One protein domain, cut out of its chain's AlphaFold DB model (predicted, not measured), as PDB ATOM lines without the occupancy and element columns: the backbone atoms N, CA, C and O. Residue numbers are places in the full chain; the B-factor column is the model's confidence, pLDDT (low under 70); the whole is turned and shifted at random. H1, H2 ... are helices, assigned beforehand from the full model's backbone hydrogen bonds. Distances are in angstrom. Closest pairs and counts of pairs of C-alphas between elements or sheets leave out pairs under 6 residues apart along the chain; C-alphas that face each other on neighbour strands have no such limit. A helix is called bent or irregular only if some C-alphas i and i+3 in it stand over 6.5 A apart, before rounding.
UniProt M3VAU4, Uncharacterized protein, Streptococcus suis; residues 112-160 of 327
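This is residues 112 to 160 of the 327 residues of an uncharacterized protein of Streptococcus suis (UniProt M3VAU4). Three helices make a small, rounded cluster, their centres at the corners of a triangle and each helix packed on the other two. H1 and H3 run the same way, H2 comes back between them along the chain, crossing H1 and making a splayed hairpin with H3, and a tail without a named element, residues 154 to 160, folds back from the end of H3. The printed part has 49 residues with three named helices in the order H1, H2, H3 and no named strand; its class is all helix. It is compact, with a radius of gyration of the C-alphas of 9.3 A, and spans 22 by 18 by 17 A.

H1, residues 112 to 121, begins at C-alpha 112 (25.405, 13.075, -19.189) and is 14.5 A long from first to last C-alpha. H2, residues 127 to 137, begins at C-alpha 127 (30.993, 17.977, -27.428) and measures 15.3 A. H3, residues 141 to 153, is the longest at 19.0 A and ends at C-alpha 153 (16.471, 27.700, -35.199). H3 is neither bent nor irregular, but only just: C-alphas 150 and 153 are 6.0 A apart.

H1 touches H2, the closest C-alphas being those of Lys 115 and Leu 130, 6.1 A apart; their lines are only just about perpendicular, at 71 degrees. H1 touches H3, closest at the C-alphas of Ile 118 and Ile 148, 7.0 A apart, at a shallow tilt of 34.8 degrees, only just short of steep, the same way. H2 and H3 form a helical hairpin, opposite ways at a steep tilt of 45 degrees. H3 touches H2 with residues 143 to 147 alone, and the closest C-alphas are those of Thr 137 and Glu 143, 5.7 A apart. The helix packing is mostly crossed, but only just, with 1 of the 3 touching pairs at a shallow tilt. In H1 and H2 every O i to N i+4 pair is within hydrogen-bond range; in H3, 8 of 9 are.

The two C-alphas farthest apart, those of Asp 112 and Asp 153, are 23.5 A apart. The printed part has no cut, and the links H1 to H2 and H2 to H3 are tight. The mean pLDDT of the printed part is 90.7, and no printed residue is under 70.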
ATOM      1  N   ASP A 112      25.768  14.075 -18.182       94.81
ATOM      2  CA  ASP A 112      25.405  13.075 -19.189       94.81
ATOM      3  C   ASP A 112      23.918  13.134 -19.564       94.81
ATOM      4  O   ASP A 112      23.578  13.078 -20.749       94.81
ATOM      5  N   GLU A 113      23.029  13.316 -18.583       95.12
ATOM      6  CA  GLU A 113      21.592  13.496 -18.829       95.12
ATOM      7  C   GLU A 113      21.310  14.786 -19.604       95.12
ATOM      8  O   GLU A 113      20.513  14.776 -20.544       95.12
ATOM      9  N   CYS A 114      22.001  15.882 -19.272       94.81
ATOM     10  CA  CYS A 114      21.919  17.147 -20.001       94.81
ATOM     11  C   CYS A 114      22.338  16.965 -21.469       94.81
ATOM     12  O   CYS A 114      21.595  17.320 -22.390       94.81
ATOM     13  N   LYS A 115      23.489  16.327 -21.714       93.94
ATOM     14  CA  LYS A 115      23.977  16.035 -23.072       93.94
ATOM     15  C   LYS A 115      23.015  15.153 -23.858       93.94
ATOM     16  O   LYS A 115      22.793  15.399 -25.045       93.94
ATOM     17  N   LEU A 116      22.459  14.125 -23.217       92.94
ATOM     18  CA  LEU A 116      21.491  13.223 -23.831       92.94
ATOM     19  C   LEU A 116      20.200  13.964 -24.204       92.94
ATOM     20  O   LEU A 116      19.731  13.836 -25.335       92.94
ATOM     21  N   LEU A 117      19.665  14.779 -23.289       93.38
ATOM     22  CA  LEU A 117      18.481  15.606 -23.521       93.38
ATOM     23  C   LEU A 117      18.671  16.522 -24.735       93.38
ATOM     24  O   LEU A 117      17.813  16.555 -25.618       93.38
ATOM     25  N   ILE A 118      19.805  17.223 -24.805       91.94
ATOM     26  CA  ILE A 118      20.100  18.152 -25.901       91.94
ATOM     27  C   ILE A 118      20.235  17.402 -27.230       91.94
ATOM     28  O   ILE A 118      19.628  17.812 -28.216       91.94
ATOM     29  N   ARG A 119      20.965  16.280 -27.272       90.94
ATOM     30  CA  ARG A 119      21.133  15.476 -28.499       90.94
ATOM     31  C   ARG A 119      19.817  14.941 -29.052       90.94
ATOM     32  O   ARG A 119      19.651  14.887 -30.268       90.94
ATOM     33  N   ASN A 120      18.879  14.591 -28.175       89.56
ATOM     34  CA  ASN A 120      17.546  14.140 -28.577       89.56
ATOM     35  C   ASN A 120      16.713  15.251 -29.236       89.56
ATOM     36  O   ASN A 120      15.741  14.957 -29.928       89.56
ATOM     37  N   LYS A 121      17.069  16.523 -29.018       89.44
ATOM     38  CA  LYS A 121      16.410  17.684 -29.632       89.44
ATOM     39  C   LYS A 121      17.192  18.240 -30.819       89.44
ATOM     40  O   LYS A 121      16.587  18.703 -31.778       89.44
ATOM     41  N   ILE A 122      18.519  18.187 -30.760       89.00
ATOM     42  CA  ILE A 122      19.430  18.778 -31.739       89.00
ATOM     43  C   ILE A 122      20.529  17.754 -32.037       89.00
ATOM     44  O   ILE A 122      21.499  17.610 -31.292       89.00
ATOM     45  N   ALA A 123      20.367  17.029 -33.144       78.12
ATOM     46  CA  ALA A 123      21.141  15.821 -33.440       78.12
ATOM     47  C   ALA A 123      22.658  16.044 -33.641       78.12
ATOM     48  O   ALA A 123      23.430  15.100 -33.487       78.12
ATOM     49  N   LEU A 124      23.099  17.261 -33.991       78.94
ATOM     50  CA  LEU A 124      24.472  17.540 -34.448       78.94
ATOM     51  C   LEU A 124      25.150  18.698 -33.688       78.94
ATOM     52  O   LEU A 124      25.760  19.570 -34.301       78.94
ATOM     53  N   LEU A 125      25.063  18.712 -32.355       87.75
ATOM     54  CA  LEU A 125      25.908  19.580 -31.519       87.75
ATOM     55  C   LEU A 125      27.195  18.854 -31.111       87.75
ATOM     56  O   LEU A 125      27.155  17.720 -30.626       87.75
ATOM     57  N   ASP A 126      28.341  19.513 -31.295       89.62
ATOM     58  CA  ASP A 126      29.633  18.971 -30.878       89.62
ATOM     59  C   ASP A 126      29.782  18.926 -29.342       89.62
ATOM     60  O   ASP A 126      29.054  19.572 -28.583       89.62
ATOM     61  N   ASN A 127      30.749  18.136 -28.863       91.00
ATOM     62  CA  ASN A 127      30.993  17.977 -27.428       91.00
ATOM     63  C   ASN A 127      31.455  19.270 -26.740       91.00
ATOM     64  O   ASN A 127      31.218  19.422 -25.546       91.00
ATOM     65  N   ILE A 128      32.112  20.186 -27.456       92.25
ATOM     66  CA  ILE A 128      32.596  21.443 -26.874       92.25
ATOM     67  C   ILE A 128      31.389  22.304 -26.506       92.25
ATOM     68  O   ILE A 128      31.274  22.758 -25.368       92.25
ATOM     69  N   LYS A 129      30.452  22.455 -27.441       92.31
ATOM     70  CA  LYS A 129      29.226  23.222 -27.259       92.31
ATOM     71  C   LYS A 129      28.324  22.591 -26.205       92.31
ATOM     72  O   LYS A 129      27.832  23.290 -25.330       92.31
ATOM     73  N   LEU A 130      28.180  21.266 -26.210       94.19
ATOM     74  CA  LEU A 130      27.448  20.544 -25.167       94.19
ATOM     75  C   LEU A 130      28.038  20.767 -23.764       94.19
ATOM     76  O   LEU A 130      27.292  21.022 -22.820       94.19
ATOM     77  N   ASN A 131      29.368  20.726 -23.628       94.38
ATOM     78  CA  ASN A 131      30.036  21.017 -22.360       94.38
ATOM     79  C   ASN A 131      29.805  22.471 -21.929       94.38
ATOM     80  O   ASN A 131      29.567  22.720 -20.754       94.38
ATOM     81  N   GLN A 132      29.833  23.431 -22.856       94.81
ATOM     82  CA  GLN A 132      29.538  24.835 -22.548       94.81
ATOM     83  C   GLN A 132      28.097  25.030 -22.059       94.81
ATOM     84  O   GLN A 132      27.888  25.742 -21.081       94.81
ATOM     85  N   ILE A 133      27.114  24.370 -22.684       95.00
ATOM     86  CA  ILE A 133      25.712  24.414 -22.231       95.00
ATOM     87  C   ILE A 133      25.603  23.868 -20.805       95.00
ATOM     88  O   ILE A 133      24.960  24.484 -19.956       95.00
ATOM     89  N   TRP A 134      26.270  22.750 -20.513       95.94
ATOM     90  CA  TRP A 134      26.350  22.225 -19.152       95.94
ATOM     91  C   TRP A 134      26.977  23.233 -18.176       95.94
ATOM     92  O   TRP A 134      26.401  23.490 -17.126       95.94
ATOM     93  N   GLN A 135      28.105  23.857 -18.534       94.94
ATOM     94  CA  GLN A 135      28.774  24.837 -17.670       94.94
ATOM     95  C   GLN A 135      27.899  26.059 -17.360       94.94
ATOM     96  O   GLN A 135      27.953  26.572 -16.244       94.94
ATOM     97  N   ILE A 136      27.087  26.507 -18.320       93.94
ATOM     98  CA  ILE A 136      26.163  27.633 -18.134       93.94
ATOM     99  C   ILE A 136      24.991  27.238 -17.230       93.94
ATOM    100  O   ILE A 136      24.646  27.988 -16.328       93.94
ATOM    101  N   THR A 137      24.390  26.072 -17.477       93.56
ATOM    102  CA  THR A 137      23.088  25.702 -16.892       93.56
ATOM    103  C   THR A 137      23.185  24.877 -15.616       93.56
ATOM    104  O   THR A 137      22.213  24.788 -14.870       93.56
ATOM    105  N   GLN A 138      24.316  24.200 -15.392       94.06
ATOM    106  CA  GLN A 138      24.547  23.278 -14.274       94.06
ATOM    107  C   GLN A 138      23.392  22.274 -14.066       94.06
ATOM    108  O   GLN A 138      23.046  21.920 -12.941       94.06
ATOM    109  N   GLY A 139      22.753  21.845 -15.163       92.81
ATOM    110  CA  GLY A 139      21.663  20.866 -15.135       92.81
ATOM    111  C   GLY A 139      20.274  21.431 -14.858       92.81
ATOM    112  O   GLY A 139      19.321  20.654 -14.754       92.81
ATOM    113  N   ASN A 140      20.127  22.755 -14.765       92.00
ATOM    114  CA  ASN A 140      18.826  23.396 -14.652       92.00
ATOM    115  C   ASN A 140      18.020  23.197 -15.946       92.00
ATOM    116  O   ASN A 140      18.336  23.766 -16.993       92.00
ATOM    117  N   TYR A 141      16.947  22.403 -15.871       91.50
ATOM    118  CA  TYR A 141      16.134  22.046 -17.036       91.50
ATOM    119  C   TYR A 141      15.569  23.267 -17.768       91.50
ATOM    120  O   TYR A 141      15.537  23.289 -18.998       91.50
ATOM    121  N   LYS A 142      15.145  24.299 -17.031       91.00
ATOM    122  CA  LYS A 142      14.562  25.491 -17.644       91.00
ATOM    123  C   LYS A 142      15.598  26.287 -18.429       91.00
ATOM    124  O   LYS A 142      15.313  26.753 -19.527       91.00
ATOM    125  N   GLU A 143      16.795  26.448 -17.882       93.06
ATOM    126  CA  GLU A 143      17.874  27.148 -18.582       93.06
ATOM    127  C   GLU A 143      18.338  26.368 -19.817       93.06
ATOM    128  O   GLU A 143      18.573  26.960 -20.871       93.06
ATOM    129  N   ILE A 144      18.376  25.034 -19.720       93.50
ATOM    130  CA  ILE A 144      18.625  24.155 -20.868       93.50
ATOM    131  C   ILE A 144      17.547  24.357 -21.940       93.50
ATOM    132  O   ILE A 144      17.888  24.510 -23.110       93.50
ATOM    133  N   GLU A 145      16.264  24.402 -21.566       92.12
ATOM    134  CA  GLU A 145      15.152  24.653 -22.494       92.12
ATOM    135  C   GLU A 145      15.318  25.985 -23.240       92.12
ATOM    136  O   GLU A 145      15.220  26.010 -24.466       92.12
ATOM    137  N   LEU A 146      15.635  27.078 -22.535       91.69
ATOM    138  CA  LEU A 146      15.855  28.393 -23.156       91.69
ATOM    139  C   LEU A 146      17.001  28.365 -24.177       91.69
ATOM    140  O   LEU A 146      16.903  28.959 -25.253       91.69
ATOM    141  N   ILE A 147      18.091  27.661 -23.862       92.38
ATOM    142  CA  ILE A 147      19.214  27.494 -24.788       92.38
ATOM    143  C   ILE A 147      18.810  26.626 -25.985       92.38
ATOM    144  O   ILE A 147      19.114  26.986 -27.123       92.38
ATOM    145  N   ILE A 148      18.106  25.512 -25.757       91.44
ATOM    146  CA  ILE A 148      17.619  24.625 -26.822       91.44
ATOM    147  C   ILE A 148      16.721  25.399 -27.789       91.44
ATOM    148  O   ILE A 148      16.957  25.321 -28.993       91.44
ATOM    149  N   ASN A 149      15.763  26.188 -27.294       89.81
ATOM    150  CA  ASN A 149      14.855  26.974 -28.137       89.81
ATOM    151  C   ASN A 149      15.618  27.905 -29.091       89.81
ATOM    152  O   ASN A 149      15.257  28.025 -30.256       89.81
ATOM    153  N   ARG A 150      16.733  28.495 -28.644       87.62
ATOM    154  CA  ARG A 150      17.587  29.341 -29.497       87.62
ATOM    155  C   ARG A 150      18.425  28.543 -30.498       87.62
ATOM    156  O   ARG A 150      18.688  29.012 -31.604       87.62
ATOM    157  N   LEU A 151      18.890  27.359 -30.105       90.12
ATOM    158  CA  LEU A 151      19.735  26.515 -30.948       90.12
ATOM    159  C   LEU A 151      18.946  25.713 -31.987       90.12
ATOM    160  O   LEU A 151      19.537  25.329 -32.992       90.12
ATOM    161  N   ILE A 152      17.650  25.460 -31.770       86.94
ATOM    162  CA  ILE A 152      16.784  24.773 -32.742       86.94
ATOM    163  C   ILE A 152      16.750  25.546 -34.063       86.94
ATOM    164  O   ILE A 152      16.976  24.954 -35.118       86.94
ATOM    165  N   ASP A 153      16.542  26.861 -33.999       82.56
ATOM    166  CA  ASP A 153      16.471  27.700 -35.199       82.56
ATOM    167  C   ASP A 153      17.860  28.010 -35.768       82.56
ATOM    168  O   ASP A 153      18.045  28.107 -36.983       82.56
ATOM    169  N   ASN A 154      18.864  28.157 -34.896       86.06
ATOM    170  CA  ASN A 154      20.238  28.420 -35.304       86.06
ATOM    171  C   ASN A 154      21.246  27.694 -34.391       86.06
ATOM    172  O   ASN A 154      21.687  28.259 -33.380       86.06
ATOM    173  N   PRO A 155      21.699  26.485 -34.783       85.44
ATOM    174  CA  PRO A 155      22.644  25.680 -34.009       85.44
ATOM    175  C   PRO A 155      24.005  26.343 -33.786       85.44
ATOM    176  O   PRO A 155      24.738  25.938 -32.887       85.44
ATOM    177  N   ASN A 156      24.354  27.370 -34.568       84.94
ATOM    178  CA  ASN A 156      25.609  28.113 -34.445       84.94
ATOM    179  C   ASN A 156      25.503  29.330 -33.519       84.94
ATOM    180  O   ASN A 156      26.518  29.976 -33.273       84.94
ATOM    181  N   SER A 157      24.322  29.614 -32.961       86.56
ATOM    182  CA  SER A 157      24.124  30.741 -32.044       86.56
ATOM    183  C   SER A 157      25.092  30.701 -30.868       86.56
ATOM    184  O   SER A 157      25.399  29.632 -30.327       86.56
ATOM    185  N   GLU A 158      25.549  31.881 -30.466       88.12
ATOM    186  CA  GLU A 158      26.349  32.059 -29.262       88.12
ATOM    187  C   GLU A 158      25.525  31.687 -28.018       88.12
ATOM    188  O   GLU A 158      24.323  31.977 -27.928       88.12
ATOM    189  N   LEU A 159      26.176  30.995 -27.083       90.25
ATOM    190  CA  LEU A 159      25.561  30.531 -25.848       90.25
ATOM    191  C   LEU A 159      25.634  31.633 -24.799       90.25
ATOM    192  O   LEU A 159      26.702  32.177 -24.539       90.25
ATOM    193  N   PHE A 160      24.498  31.924 -24.182       87.81
ATOM    194  CA  PHE A 160      24.359  32.965 -23.173       87.81
ATOM    195  C   PHE A 160      23.590  32.402 -21.989       87.81
ATOM    196  O   PHE A 160      22.657  31.617 -22.184       87.81
TER     197      PHE A 160